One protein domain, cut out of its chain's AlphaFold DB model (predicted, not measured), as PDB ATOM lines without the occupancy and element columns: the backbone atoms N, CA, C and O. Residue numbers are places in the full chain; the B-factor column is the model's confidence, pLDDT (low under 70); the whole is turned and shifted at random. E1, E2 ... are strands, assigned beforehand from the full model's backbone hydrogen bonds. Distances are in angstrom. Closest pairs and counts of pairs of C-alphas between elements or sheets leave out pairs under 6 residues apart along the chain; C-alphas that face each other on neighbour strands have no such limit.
ATOM      1  N   ILE A1090      78.003  31.707 -40.107       87.75
ATOM      2  CA  ILE A1090      76.792  31.737 -40.943       87.75
ATOM      3  C   ILE A1090      76.992  30.764 -42.120       87.75
ATOM      4  O   ILE A1090      77.721  31.094 -43.056       87.75
ATOM      5  N   PRO A1091      76.351  29.579 -42.132       80.06
ATOM      6  CA  PRO A1091      76.678  28.513 -43.085       80.06
ATOM      7  C   PRO A1091      76.224  28.818 -44.518       80.06
ATOM      8  O   PRO A1091      76.739  28.250 -45.475       80.06
ATOM      9  N   THR A1092      75.259  29.724 -44.681       86.69
ATOM     10  CA  THR A1092      74.760  30.174 -45.985       86.69
ATOM     11  C   THR A1092      75.614  31.280 -46.603       86.69
ATOM     12  O   THR A1092      75.387  31.644 -47.759       86.69
ATOM     13  N   ALA A1093      76.579  31.834 -45.859       91.31
ATOM     14  CA  ALA A1093      77.388  32.944 -46.328       91.31
ATOM     15  C   ALA A1093      78.375  32.493 -47.416       91.31
ATOM     16  O   ALA A1093      79.177  31.583 -47.220       91.31
ATOM     17  N   THR A1094      78.365  33.175 -48.558       93.06
ATOM     18  CA  THR A1094      79.309  32.948 -49.662       93.06
ATOM     19  C   THR A1094      80.117  34.210 -49.925       93.06
ATOM     20  O   THR A1094      79.557  35.296 -50.058       93.06
ATOM     21  N   VAL A1095      81.444  34.078 -49.991       94.06
ATOM     22  CA  VAL A1095      82.378  35.204 -50.141       94.06
ATOM     23  C   VAL A1095      82.991  35.190 -51.538       94.06
ATOM     24  O   VAL A1095      83.651  34.231 -51.926       94.06
ATOM     25  N   THR A1096      82.835  36.289 -52.273       94.56
ATOM     26  CA  THR A1096      83.472  36.515 -53.577       94.56
ATOM     27  C   THR A1096      84.407  37.717 -53.493       94.56
ATOM     28  O   THR A1096      83.979  38.825 -53.172       94.56
ATOM     29  N   LYS A1097      85.692  37.516 -53.802       93.06
ATOM     30  CA  LYS A1097      86.707  38.580 -53.812       93.06
ATOM     31  C   LYS A1097      86.942  39.058 -55.240       93.06
ATOM     32  O   LYS A1097      87.303  38.268 -56.107       93.06
ATOM     33  N   GLY A1098      86.747  40.350 -55.483       90.06
ATOM     34  CA  GLY A1098      87.071  40.976 -56.762       90.06
ATOM     35  C   GLY A1098      88.571  41.227 -56.924       90.06
ATOM     36  O   GLY A1098      89.384  40.877 -56.071       90.06
ATOM     37  N   ARG A1099      88.971  41.859 -58.029       88.94
ATOM     38  CA  ARG A1099      90.384  42.174 -58.293       88.94
ATOM     39  C   ARG A1099      90.886  43.281 -57.356       88.94
ATOM     40  O   ARG A1099      90.273  44.342 -57.280       88.94
ATOM     41  N   GLY A1100      92.012  43.042 -56.681       87.81
ATOM     42  CA  GLY A1100      92.693  44.050 -55.866       87.81
ATOM     43  C   GLY A1100      93.364  45.135 -56.715       87.81
ATOM     44  O   GLY A1100      93.879  44.864 -57.802       87.81
ATOM     45  N   THR A1101      93.369  46.368 -56.210       90.31
ATOM     46  CA  THR A1101      94.059  47.518 -56.813       90.31
ATOM     47  C   THR A1101      95.041  48.109 -55.812       90.31
ATOM     48  O   THR A1101      94.655  48.398 -54.684       90.31
ATOM     49  N   THR A1102      96.302  48.285 -56.212       89.75
ATOM     50  CA  THR A1102      97.348  48.849 -55.344       89.75
ATOM     51  C   THR A1102      97.711  50.260 -55.790       89.75
ATOM     52  O   THR A1102      97.894  50.506 -56.984       89.75
ATOM     53  N   LYS A1103      97.810  51.193 -54.840       88.94
ATOM     54  CA  LYS A1103      98.253  52.579 -55.047       88.94
ATOM     55  C   LYS A1103      99.208  52.997 -53.934       88.94
ATOM     56  O   LYS A1103      99.076  52.535 -52.809       88.94
ATOM     57  N   MET A1104     100.131  53.906 -54.233       84.12
ATOM     58  CA  MET A1104     100.973  54.529 -53.210       84.12
ATOM     59  C   MET A1104     100.211  55.673 -52.540       84.12
ATOM     60  O   MET A1104      99.741  56.584 -53.223       84.12
ATOM     61  N   VAL A1105     100.102  55.640 -51.215       78.94
ATOM     62  CA  VAL A1105      99.479  56.681 -50.387       78.94
ATOM     63  C   VAL A1105     100.467  57.035 -49.281       78.94
ATOM     64  O   VAL A1105     100.886  56.167 -48.524       78.94
ATOM     65  N   ASN A1106     100.895  58.299 -49.210       78.31
ATOM     66  CA  ASN A1106     101.887  58.780 -48.233       78.31
ATOM     67  C   ASN A1106     103.189  57.949 -48.185       78.31
ATOM     68  O   ASN A1106     103.767  57.746 -47.124       78.31
ATOM     69  N   GLY A1107     103.643  57.442 -49.337       75.88
ATOM     70  CA  GLY A1107     104.851  56.613 -49.434       75.88
ATOM     71  C   GLY A1107     104.661  55.138 -49.060       75.88
ATOM     72  O   GLY A1107     105.604  54.365 -49.200       75.88
ATOM     73  N   LEU A1108     103.455  54.720 -48.664       78.38
ATOM     74  CA  LEU A1108     103.107  53.330 -48.369       78.38
ATOM     75  C   LEU A1108     102.237  52.746 -49.487       78.38
ATOM     76  O   LEU A1108     101.330  53.408 -49.995       78.38
ATOM     77  N   ALA A1109     102.495  51.500 -49.881       87.50
ATOM     78  CA  ALA A1109     101.623  50.793 -50.810       87.50
ATOM     79  C   ALA A1109     100.332  50.377 -50.089       87.50
ATOM     80  O   ALA A1109     100.359  49.645 -49.102       87.50
ATOM     81  N   MET A1110      99.195  50.849 -50.593       90.75
ATOM     82  CA  MET A1110      97.863  50.487 -50.127       90.75
ATOM     83  C   MET A1110      97.147  49.656 -51.185       90.75
ATOM     84  O   MET A1110      97.027  50.084 -52.334       90.75
ATOM     85  N   THR A1111      96.633  48.494 -50.793       92.56
ATOM     86  CA  THR A1111      95.828  47.625 -51.657       92.56
ATOM     87  C   THR A1111      94.369  47.668 -51.223       92.56
ATOM     88  O   THR A1111      94.058  47.335 -50.083       92.56
ATOM     89  N   SER A1112      93.468  48.037 -52.133       93.00
ATOM     90  CA  SER A1112      92.016  47.994 -51.927       93.00
ATOM     91  C   SER A1112      91.388  46.907 -52.792       93.00
ATOM     92  O   SER A1112      91.655  46.834 -53.996       93.00
ATOM     93  N   GLN A1113      90.533  46.078 -52.195       92.81
ATOM     94  CA  GLN A1113      89.851  44.976 -52.866       92.81
ATOM     95  C   GLN A1113      88.350  44.973 -52.529       92.81
ATOM     96  O   GLN A1113      87.992  45.001 -51.349       92.81
ATOM     97  N   PRO A1114      87.458  44.935 -53.536       94.06
ATOM     98  CA  PRO A1114      86.031  44.758 -53.299       94.06
ATOM     99  C   PRO A1114      85.724  43.297 -52.944       94.06
ATOM    100  O   PRO A1114      86.231  42.373 -53.585       94.06
ATOM    101  N   VAL A1115      84.878  43.090 -51.939       95.00
ATOM    102  CA  VAL A1115      84.447  41.778 -51.445       95.00
ATOM    103  C   VAL A1115      82.925  41.761 -51.350       95.00
ATOM    104  O   VAL A1115      82.343  42.574 -50.634       95.00
ATOM    105  N   SER A1116      82.279  40.836 -52.058       94.75
ATOM    106  CA  SER A1116      80.834  40.605 -51.982       94.75
ATOM    107  C   SER A1116      80.540  39.374 -51.132       94.75
ATOM    108  O   SER A1116      81.187  38.340 -51.290       94.75
ATOM    109  N   ILE A1117      79.569  39.494 -50.229       95.81
ATOM    110  CA  ILE A1117      79.182  38.459 -49.270       95.81
ATOM    111  C   ILE A1117      77.672  38.252 -49.386       95.81
ATOM    112  O   ILE A1117      76.912  39.183 -49.130       95.81
ATOM    113  N   CYS A1118      77.245  37.060 -49.793       94.25
ATOM    114  CA  CYS A1118      75.848  36.717 -50.080       94.25
ATOM    115  C   CYS A1118      75.319  35.613 -49.166       94.25
ATOM    116  O   CYS A1118      76.108  34.906 -48.552       94.25
ATOM    117  N   GLY A1119      73.994  35.443 -49.102       91.12
ATOM    118  CA  GLY A1119      73.345  34.453 -48.232       91.12
ATOM    119  C   GLY A1119      73.310  34.873 -46.761       91.12
ATOM    120  O   GLY A1119      73.267  34.022 -45.875       91.12
ATOM    121  N   LEU A1120      73.368  36.182 -46.503       91.81
ATOM    122  CA  LEU A1120      73.361  36.751 -45.161       91.81
ATOM    123  C   LEU A1120      71.928  36.885 -44.611       91.81
ATOM    124  O   LEU A1120      71.024  37.261 -45.363       91.81
ATOM    125  N   PRO A1121      71.713  36.637 -43.305       88.19
ATOM    126  CA  PRO A1121      70.458  36.958 -42.633       88.19
ATOM    127  C   PRO A1121      70.262  38.478 -42.521       88.19
ATOM    128  O   PRO A1121      71.164  39.267 -42.805       88.19
ATOM    129  N   THR A1122      69.078  38.912 -42.085       83.94
ATOM    130  CA  THR A1122      68.840  40.325 -41.768       83.94
ATOM    131  C   THR A1122      69.775  40.792 -40.647       83.94
ATOM    132  O   THR A1122      70.004  40.071 -39.678       83.94
ATOM    133  N   SER A1123      70.315  42.009 -40.768       83.06
ATOM    134  CA  SER A1123      71.173  42.627 -39.746       83.06
ATOM    135  C   SER A1123      70.729  44.053 -39.429       83.06
ATOM    136  O   SER A1123      70.027  44.691 -40.221       83.06
ATOM    137  N   SER A1124      71.131  44.548 -38.259       83.31
ATOM    138  CA  SER A1124      70.907  45.927 -37.814       83.31
ATOM    139  C   SER A1124      72.170  46.473 -37.132       83.31
ATOM    140  O   SER A1124      73.044  45.691 -36.761       83.31
ATOM    141  N   PRO A1125      72.276  47.790 -36.878       83.12
ATOM    142  CA  PRO A1125      73.384  48.335 -36.089       83.12
ATOM    143  C   PRO A1125      73.491  47.753 -34.670       83.12
ATOM    144  O   PRO A1125      74.566  47.781 -34.085       83.12
ATOM    145  N   SER A1126      72.392  47.229 -34.110       78.50
ATOM    146  CA  SER A1126      72.375  46.577 -32.795       78.50
ATOM    147  C   SER A1126      72.673  45.076 -32.852       78.50
ATOM    148  O   SER A1126      72.940  44.488 -31.814       78.50
ATOM    149  N   LEU A1127      72.595  44.460 -34.036       84.00
ATOM    150  CA  LEU A1127      72.907  43.053 -34.299       84.00
ATOM    151  C   LEU A1127      73.684  42.937 -35.629       84.00
ATOM    152  O   LEU A1127      73.166  42.377 -36.603       84.00
ATOM    153  N   PRO A1128      74.884  43.539 -35.733       90.12
ATOM    154  CA  PRO A1128      75.658  43.524 -36.967       90.12
ATOM    155  C   PRO A1128      76.219  42.135 -37.270       90.12
ATOM    156  O   PRO A1128      76.554  41.375 -36.363       90.12
ATOM    157  N   ILE A1129      76.398  41.840 -38.557       92.25
ATOM    158  CA  ILE A1129      77.165  40.665 -38.992       92.25
ATOM    159  C   ILE A1129      78.649  41.017 -38.946       92.25
ATOM    160  O   ILE A1129      79.057  42.066 -39.458       92.25
ATOM    161  N   HIS A1130      79.445  40.130 -38.353       92.88
ATOM    162  CA  HIS A1130      80.884  40.312 -38.199       92.88
ATOM    163  C   HIS A1130      81.636  39.633 -39.337       92.88
ATOM    164  O   HIS A1130      81.444  38.449 -39.613       92.88
ATOM    165  N   VAL A1131      82.516  40.392 -39.985       94.56
ATOM    166  CA  VAL A1131      83.411  39.913 -41.041       94.56
ATOM    167  C   VAL A1131      84.834  40.012 -40.517       94.56
ATOM    168  O   VAL A1131      85.405  41.099 -40.485       94.56
ATOM    169  N   VAL A1132      85.395  38.889 -40.080       92.75
ATOM    170  CA  VAL A1132      86.682  38.844 -39.373       92.75
ATOM    171  C   VAL A1132      87.781  38.350 -40.297       92.75
ATOM    172  O   VAL A1132      87.599  37.374 -41.024       92.75
ATOM    173  N   LEU A1133      88.935  39.007 -40.251       91.88
ATOM    174  CA  LEU A1133      90.127  38.625 -40.992       91.88
ATOM    175  C   LEU A1133      90.750  37.364 -40.381       91.88
ATOM    176  O   LEU A1133      91.163  37.361 -39.223       91.88
ATOM    177  N   THR A1134      90.831  36.290 -41.156       90.19
ATOM    178  CA  THR A1134      91.355  34.985 -40.718       90.19
ATOM    179  C   THR A1134      92.298  34.410 -41.776       90.19
ATOM    180  O   THR A1134      92.605  35.082 -42.760       90.19
ATOM    181  N   GLY A1135      92.751  33.165 -41.614       81.31
ATOM    182  CA  GLY A1135      93.500  32.470 -42.664       81.31
ATOM    183  C   GLY A1135      94.944  32.955 -42.844       81.31
ATOM    184  O   GLY A1135      95.380  33.936 -42.242       81.31
ATOM    185  N   GLN A1136      95.689  32.248 -43.692       80.56
ATOM    186  CA  GLN A1136      97.024  32.665 -44.120       80.56
ATOM    187  C   GLN A1136      96.951  34.047 -44.788       80.56
ATOM    188  O   GLN A1136      96.141  34.269 -45.695       80.56
ATOM    189  N   MET A1137      97.780  34.977 -44.313       80.81
ATOM    190  CA  MET A1137      97.821  36.360 -44.786       80.81
ATOM    191  C   MET A1137      99.142  36.650 -45.491       80.81
ATOM    192  O   MET A1137     100.193  36.178 -45.065       80.81
ATOM    193  N   THR A1138      99.110  37.487 -46.530       84.31
ATOM    194  CA  THR A1138     100.342  38.059 -47.091       84.31
ATOM    195  C   THR A1138     101.152  38.738 -45.980       84.31
ATOM    196  O   THR A1138     100.604  39.510 -45.193       84.31
ATOM    197  N   ALA A1139     102.452  38.445 -45.909       79.50
ATOM    198  CA  ALA A1139     103.320  38.940 -44.846       79.50
ATOM    199  C   ALA A1139     103.299  40.479 -44.749       79.50
ATOM    200  O   ALA A1139     103.388  41.184 -45.756       79.50
ATOM    201  N   GLY A1140     103.172  40.995 -43.523       78.50
ATOM    202  CA  GLY A1140     103.157  42.435 -43.234       78.50
ATOM    203  C   GLY A1140     101.857  43.171 -43.583       78.50
ATOM    204  O   GLY A1140     101.805  44.391 -43.449       78.50
ATOM    205  N   LEU A1141     100.809  42.467 -44.023       85.12
ATOM    206  CA  LEU A1141      99.519  43.070 -44.358       85.12
ATOM    207  C   LEU A1141      98.762  43.516 -43.090       85.12
ATOM    208  O   LEU A1141      98.510  42.706 -42.198       85.12
ATOM    209  N   THR A1142      98.326  44.779 -43.035       89.81
ATOM    210  CA  THR A1142      97.447  45.293 -41.962       89.81
ATOM    211  C   THR A1142      96.205  45.955 -42.548       89.81
ATOM    212  O   THR A1142      96.315  46.758 -43.475       89.81
ATOM    213  N   ALA A1143      95.026  45.658 -42.006       91.44
ATOM    214  CA  ALA A1143      93.756  46.257 -42.391       91.44
ATOM    215  C   ALA A1143      93.736  47.757 -42.056       91.44
ATOM    216  O   ALA A1143      93.711  48.163 -40.902       91.44
ATOM    217  N   ALA A1144      93.732  48.600 -43.081       90.81
ATOM    218  CA  ALA A1144      93.763  50.052 -42.932       90.81
ATOM    219  C   ALA A1144      92.386  50.652 -42.601       90.81
ATOM    220  O   ALA A1144      92.307  51.777 -42.120       90.81
ATOM    221  N   ASN A1145      91.298  49.931 -42.895       93.19
ATOM    222  CA  ASN A1145      89.926  50.409 -42.702       93.19
ATOM    223  C   ASN A1145      89.027  49.419 -41.945       93.19
ATOM    224  O   ASN A1145      87.809  49.446 -42.129       93.19
ATOM    225  N   ALA A1146      89.611  48.515 -41.159       92.00
ATOM    226  CA  ALA A1146      88.842  47.665 -40.254       92.00
ATOM    227  C   ALA A1146      88.143  48.523 -39.186       92.00
ATOM    228  O   ALA A1146      88.683  49.528 -38.724       92.00
ATOM    229  N   THR A1147      86.920  48.142 -38.821       89.75
ATOM    230  CA  THR A1147      86.114  48.837 -37.803       89.75
ATOM    231  C   THR A1147      86.378  48.309 -36.399       89.75
ATOM    232  O   THR A1147      86.119  49.014 -35.429       89.75
ATOM    233  N   THR A1148      86.876  47.079 -36.291       87.00
ATOM    234  CA  THR A1148      87.285  46.456 -35.033       87.00
ATOM    235  C   THR A1148      88.737  46.006 -35.140       87.00
ATOM    236  O   THR A1148      89.152  45.452 -36.161       87.00
ATOM    237  N   ALA A1149      89.515  46.281 -34.095       84.50
ATOM    238  CA  ALA A1149      90.848  45.720 -33.940       84.50
ATOM    239  C   ALA A1149      90.752  44.248 -33.507       84.50
ATOM    240  O   ALA A1149      89.696  43.786 -33.068       84.50
ATOM    241  N   ASP A1150      91.851  43.521 -33.648       82.69
ATOM    242  CA  ASP A1150      92.021  42.214 -33.025       82.69
ATOM    243  C   ASP A1150      92.163  42.345 -31.484       82.69
ATOM    244  O   ASP A1150      92.289  43.464 -30.970       82.69
ATOM    245  N   PRO A1151      92.150  41.230 -30.726       78.19
ATOM    246  CA  PRO A1151      92.166  41.272 -29.258       78.19
ATOM    247  C   PRO A1151      93.388  41.954 -28.627       78.19
ATOM    248  O   PRO A1151      93.299  42.456 -27.505       78.19
ATOM    249  N   ASP A1152      94.519  42.006 -29.338       72.88
ATOM    250  CA  ASP A1152      95.728  42.685 -28.862       72.88
ATOM    251  C   ASP A1152      95.783  44.172 -29.264       72.88
ATOM    252  O   ASP A1152      96.718  44.886 -28.898       72.88
ATOM    253  N   GLY A1153      94.748  44.661 -29.955       78.81
ATOM    254  CA  GLY A1153      94.623  46.036 -30.436       78.81
ATOM    255  C   GLY A1153      95.214  46.257 -31.831       78.81
ATOM    256  O   GLY A1153      95.172  47.379 -32.343       78.81
ATOM    257  N   GLY A1154      95.752  45.217 -32.471       83.00
ATOM    258  CA  GLY A1154      96.274  45.275 -33.829       83.00
ATOM    259  C   GLY A1154      95.181  45.309 -34.902       83.00
ATOM    260  O   GLY A1154      94.071  44.819 -34.732       83.00
ATOM    261  N   PHE A1155      95.507  45.844 -36.079       88.00
ATOM    262  CA  PHE A1155      94.644  45.754 -37.265       88.00
ATOM    263  C   PHE A1155      95.154  44.686 -38.236       88.00
ATOM    264  O   PHE A1155      95.377  44.938 -39.418       88.00
ATOM    265  N   ARG A1156      95.428  43.492 -37.720       86.38
ATOM    266  CA  ARG A1156      95.940  42.349 -38.494       86.38
ATOM    267  C   ARG A1156      94.938  41.195 -38.397       86.38
ATOM    268  O   ARG A1156      93.739  41.444 -38.347       86.38
ATOM    269  N   GLN A1157      95.376  39.938 -38.446       86.62
ATOM    270  CA  GLN A1157      94.467  38.794 -38.304       86.62
ATOM    271  C   GLN A1157      93.641  38.919 -37.004       86.62
ATOM    272  O   GLN A1157      94.209  39.243 -35.968       86.62
ATOM    273  N   GLY A1158      92.330  38.689 -37.051       87.19
ATOM    274  CA  GLY A1158      91.399  38.951 -35.942       87.19
ATOM    275  C   GLY A1158      90.697  40.310 -36.009       87.19
ATOM    276  O   GLY A1158      89.615  40.446 -35.447       87.19
ATOM    277  N   ALA A1159      91.236  41.281 -36.752       89.88
ATOM    278  CA  ALA A1159      90.546  42.539 -37.023       89.88
ATOM    279  C   ALA A1159      89.347  42.312 -37.955       89.88
ATOM    280  O   ALA A1159      89.332  41.358 -38.740       89.88
ATOM    281  N   GLY A1160      88.343  43.186 -37.898       92.38
ATOM    282  CA  GLY A1160      87.093  42.945 -38.611       92.38
ATOM    283  C   GLY A1160      86.348  44.177 -39.105       92.38
ATOM    284  O   GLY A1160      86.669  45.328 -38.801       92.38
ATOM    285  N   TRP A1161      85.321  43.896 -39.902       94.56
ATOM    286  CA  TRP A1161      84.348  44.849 -40.425       94.56
ATOM    287  C   TRP A1161      82.941  44.460 -39.974       94.56
ATOM    288  O   TRP A1161      82.620  43.275 -39.862       94.56
ATOM    289  N   LEU A1162      82.085  45.459 -39.775       93.50
ATOM    290  CA  LEU A1162      80.683  45.261 -39.415       93.50
ATOM    291  C   LEU A1162      79.761  45.512 -40.614       93.50
ATOM    292  O   LEU A1162      79.854  46.545 -41.279       93.50
ATOM    293  N   ILE A1163      78.825  44.592 -40.856       93.19
ATOM    294  CA  ILE A1163      77.706  44.794 -41.784       93.19
ATOM    295  C   ILE A1163      76.458  45.127 -40.965       93.19
ATOM    296  O   ILE A1163      75.744  44.248 -40.474       93.19
ATOM    297  N   ASN A1164      76.187  46.425 -40.846       91.50
ATOM    298  CA  ASN A1164      75.093  46.963 -40.030       91.50
ATOM    299  C   ASN A1164      73.713  46.880 -40.704       91.50
ATOM    300  O   ASN A1164      72.703  47.127 -40.053       91.50
ATOM    301  N   SER A1165      73.657  46.586 -42.004       89.56
ATOM    302  CA  SER A1165      72.402  46.397 -42.733       89.56
ATOM    303  C   SER A1165      72.612  45.502 -43.949       89.56
ATOM    304  O   SER A1165      73.449  45.815 -44.804       89.56
ATOM    305  N   VAL A1166      71.829  44.429 -44.064       87.44
ATOM    306  CA  VAL A1166      71.823  43.547 -45.240       87.44
ATOM    307  C   VAL A1166      70.693  43.957 -46.200       87.44
ATOM    308  O   VAL A1166      69.540  44.036 -45.774       87.44
ATOM    309  N   PRO A1167      70.984  44.225 -47.489       87.00
ATOM    310  CA  PRO A1167      69.963  44.498 -48.504       87.00
ATOM    311  C   PRO A1167      68.981  43.332 -48.696       87.00
ATOM    312  O   PRO A1167      69.332  42.182 -48.458       87.00
ATOM    313  N   ALA A1168      67.786  43.600 -49.235       76.62
ATOM    314  CA  ALA A1168      66.726  42.594 -49.429       76.62
ATOM    315  C   ALA A1168      67.145  41.348 -50.247       76.62
ATOM    316  O   ALA A1168      66.525  40.298 -50.124       76.62
ATOM    317  N   GLY A1169      68.204  41.447 -51.059       77.31
ATOM    318  CA  GLY A1169      68.787  40.319 -51.795       77.31
ATOM    319  C   GLY A1169      69.762  39.445 -50.992       77.31
ATOM    320  O   GLY A1169      70.377  38.561 -51.575       77.31
ATOM    321  N   GLY A1170      69.970  39.705 -49.696       87.25
ATOM    322  CA  GLY A1170      70.863  38.914 -48.837       87.25
ATOM    323  C   GLY A1170      72.358  39.065 -49.149       87.25
ATOM    324  O   GLY A1170      73.158  38.256 -48.681       87.25
ATOM    325  N   CYS A1171      72.739  40.067 -49.953       92.75
ATOM    326  CA  CYS A1171      74.112  40.310 -50.400       92.75
ATOM    327  C   CYS A1171      74.607  41.700 -49.989       92.75
ATOM    328  O   CYS A1171      73.993  42.708 -50.341       92.75
ATOM    329  N   ALA A1172      75.751  41.761 -49.311       93.00
ATOM    330  CA  ALA A1172      76.455  42.988 -48.951       93.00
ATOM    331  C   ALA A1172      77.800  43.078 -49.690       93.00
ATOM    332  O   ALA A1172      78.408  42.061 -50.016       93.00
ATOM    333  N   THR A1173      78.278  44.295 -49.960       92.38
ATOM    334  CA  THR A1173      79.607  44.521 -50.553       92.38
ATOM    335  C   THR A1173      80.430  45.431 -49.653       92.38
ATOM    336  O   THR A1173      79.967  46.499 -49.257       92.38
ATOM    337  N   LEU A1174      81.655  45.007 -49.348       93.88
ATOM    338  CA  LEU A1174      82.645  45.743 -48.568       93.88
ATOM    339  C   LEU A1174      83.856  46.066 -49.445       93.88
ATOM    340  O   LEU A1174      84.216  45.297 -50.334       93.88
ATOM    341  N   THR A1175      84.514  47.194 -49.184       94.12
ATOM    342  CA  THR A1175      85.842  47.477 -49.746       94.12
ATOM    343  C   THR A1175      86.867  47.305 -48.640       94.12
ATOM    344  O   THR A1175      86.919  48.117 -47.720       94.12
ATOM    345  N   MET A1176      87.675  46.252 -48.722       93.56
ATOM    346  CA  MET A1176      88.740  45.991 -47.756       93.56
ATOM    347  C   MET A1176      90.011  46.689 -48.222       93.56
ATOM    348  O   MET A1176      90.429  46.506 -49.367       93.56
ATOM    349  N   SER A1177      90.598  47.520 -47.362       92.44
ATOM    350  CA  SER A1177      91.829  48.256 -47.654       92.44
ATOM    351  C   SER A1177      92.935  47.825 -46.711       92.44
ATOM    352  O   SER A1177      92.722  47.714 -45.505       92.44
ATOM    353  N   PHE A1178      94.124  47.622 -47.261       92.19
ATOM    354  CA  PHE A1178      95.275  47.107 -46.538       92.19
ATOM    355  C   PHE A1178      96.498  47.985 -46.767       92.19
ATOM    356  O   PHE A1178      96.784  48.344 -47.911       92.19
ATOM    357  N   ASN A1179      97.259  48.256 -45.706       90.44
ATOM    358  CA  ASN A1179      98.660  48.628 -45.864       90.44
ATOM    359  C   ASN A1179      99.414  47.362 -46.271       90.44
ATOM    360  O   ASN A1179      99.313  46.327 -45.609       90.44
ATOM    361  N   ASN A1180     100.119  47.441 -47.391       87.62
ATOM    362  CA  ASN A1180     100.752  46.315 -48.047       87.62
ATOM    363  C   ASN A1180     102.216  46.659 -48.348       87.62
ATOM    364  O   ASN A1180     102.517  47.160 -49.434       87.62
ATOM    365  N   PRO A1181     103.143  46.382 -47.420       78.19
ATOM    366  CA  PRO A1181     104.551  46.727 -47.598       78.19
ATOM    367  C   PRO A1181     105.201  46.028 -48.806       78.19
ATOM    368  O   PRO A1181     106.167  46.547 -49.354       78.19
ATOM    369  N   GLY A1182     104.652  44.898 -49.272       74.56
ATOM    370  CA  GLY A1182     105.153  44.160 -50.436       74.56
ATOM    371  C   GLY A1182     104.691  44.692 -51.800       74.56
ATOM    372  O   GLY A1182     105.131  44.184 -52.827       74.56
ATOM    373  N   GLY A1183     103.779  45.670 -51.854       76.56
ATOM    374  CA  GLY A1183     103.356  46.340 -53.096       76.56
ATOM    375  C   GLY A1183     102.558  45.496 -54.109       76.56
ATOM    376  O   GLY A1183     102.100  46.030 -55.120       76.56
ATOM    377  N   SER A1184     102.342  44.201 -53.861       77.44
ATOM    378  CA  SER A1184     101.604  43.302 -54.764       77.44
ATOM    379  C   SER A1184     100.100  43.607 -54.804       77.44
ATOM    380  O   SER A1184      99.468  43.801 -53.774       77.44
ATOM    381  N   SER A1185      99.470  43.589 -55.980       73.88
ATOM    382  CA  SER A1185      97.999  43.661 -56.088       73.88
ATOM    383  C   SER A1185      97.285  42.346 -55.757       73.88
ATOM    384  O   SER A1185      96.066  42.339 -55.584       73.88
ATOM    385  N   ALA A1186      98.022  41.235 -55.694       79.56
ATOM    386  CA  ALA A1186      97.511  39.920 -55.333       79.56
ATOM    387  C   ALA A1186      97.788  39.658 -53.845       79.56
ATOM    388  O   ALA A1186      98.791  39.041 -53.491       79.56
ATOM    389  N   VAL A1187      96.911  40.179 -52.986       85.06
ATOM    390  CA  VAL A1187      96.946  39.941 -51.535       85.06
ATOM    391  C   VAL A1187      96.165  38.673 -51.180       85.06
ATOM    392  O   VAL A1187      95.112  38.396 -51.758       85.06
ATOM    393  N   GLN A1188      96.683  37.904 -50.228       87.25
ATOM    394  CA  GLN A1188      96.074  36.688 -49.691       87.25
ATOM    395  C   GLN A1188      95.603  36.944 -48.256       87.25
ATOM    396  O   GLN A1188      96.309  37.580 -47.475       87.25
ATOM    397  N   TYR A1189      94.390  36.491 -47.943       89.56
ATOM    398  CA  TYR A1189      93.774  36.506 -46.610       89.56
ATOM    399  C   TYR A1189      92.532  35.605 -46.610       89.56
ATOM    400  O   TYR A1189      91.949  35.364 -47.669       89.56
ATOM    401  N   GLY A1190      92.089  35.138 -45.447       89.88
ATOM    402  CA  GLY A1190      90.803  34.471 -45.211       89.88
ATOM    403  C   GLY A1190      89.782  35.404 -44.556       89.88
ATOM    404  O   GLY A1190      90.132  36.487 -44.088       89.88
ATOM    405  N   LEU A1191      88.507  35.008 -44.561       92.19
ATOM    406  CA  LEU A1191      87.433  35.730 -43.875       92.19
ATOM    407  C   LEU A1191      86.512  34.739 -43.161       92.19
ATOM    408  O   LEU A1191      86.056  33.784 -43.787       92.19
ATOM    409  N   ALA A1192      86.211  34.999 -41.891       92.00
ATOM    410  CA  ALA A1192      85.150  34.322 -41.149       92.00
ATOM    411  C   ALA A1192      83.928  35.242 -41.047       92.00
ATOM    412  O   ALA A1192      84.059  36.415 -40.690       92.00
ATOM    413  N   ILE A1193      82.749  34.710 -41.378       93.94
ATOM    414  CA  ILE A1193      81.481  35.445 -41.353       93.94
ATOM    415  C   ILE A1193      80.649  34.913 -40.189       93.94
ATOM    416  O   ILE A1193      80.176  33.776 -40.237       93.94
ATOM    417  N   GLN A1194      80.494  35.728 -39.151       90.94
ATOM    418  CA  GLN A1194      79.862  35.322 -37.899       90.94
ATOM    419  C   GLN A1194      78.582  36.108 -37.645       90.94
ATOM    420  O   GLN A1194      78.493  37.307 -37.943       90.94
ATOM    421  N   ASP A1195      77.594  35.428 -37.075       84.81
ATOM    422  CA  ASP A1195      76.412  36.105 -36.561       84.81
ATOM    423  C   ASP A1195      76.755  36.908 -35.291       84.81
ATOM    424  O   ASP A1195      77.769  36.675 -34.636       84.81
ATOM    425  N   HIS A1196      75.928  37.899 -34.949       84.88
ATOM    426  CA  HIS A1196      76.201  38.769 -33.804       84.88
ATOM    427  C   HIS A1196      76.199  38.032 -32.454       84.88
ATOM    428  O   HIS A1196      76.984  38.354 -31.560       84.88
ATOM    429  N   ASN A1197      75.290  37.070 -32.293       77.75
ATOM    430  CA  ASN A1197      75.027  36.401 -31.020       77.75
ATOM    431  C   ASN A1197      76.036  35.280 -30.736       77.75
ATOM    432  O   ASN A1197      76.263  34.933 -29.585       77.75
TER     433      ASN A1197
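AT A GLANCE: This is residues 1090 to 1197 of the 1246 residues of an uncharacterized protein of Candidatus Rokubacteria bacterium (UniProt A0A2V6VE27). With little regular structure, this is a small sandwich of two sheets partly face to face: strongly twisted E1, E2, E3 and E6 form one, E5, E4 and E7 the other. The 108 printed residues hold no named helix and seven strands, E1 to E7, with 43 residues: all strand, neighbours antiparallel. It is compact, radius of gyration of the C-alphas 13.8 A, spanning 40 by 30 by 24 A.

IN THESE COORDINATES: Find E1, residues 1094 to 1097, from C-alpha 1094 at (79.309, 32.948, -49.662). Next come E2, 1101 to 1105; E3, 1108 to 1118, 32.0 A long; E4, 1129 to 1134; E5, 1160 to 1163; and E6, 1172 to 1179, 23.1 A. E7, 1190 to 1194, ends at (79.862, 35.322, -37.899).

HOW THE PARTS SIT: Beside E3, E1 and E2 lie on one side, E6 on the other side. Within hydrogen-bond range are N 1116 and O 1096, 2.9 A; N 1103 and O 1110, 2.9 A; N 1113 and O 1176, 2.9 A. Beside inner strand E4, find N 1131 and O 1161, 2.9 A, to E5, and N 1132 and O 1192, 2.9 A, to E7. E1 and E7 are near each other, with 5 pairs of C-alphas within 10 A.

THE WHOLE: The farthest C-alphas, Gly 1107 and Ala 1168, are 40.6 A apart. The printed part has no cut; E4 to E5 is a long link of 25 residues. No printed residue is under 70 in pLDDT.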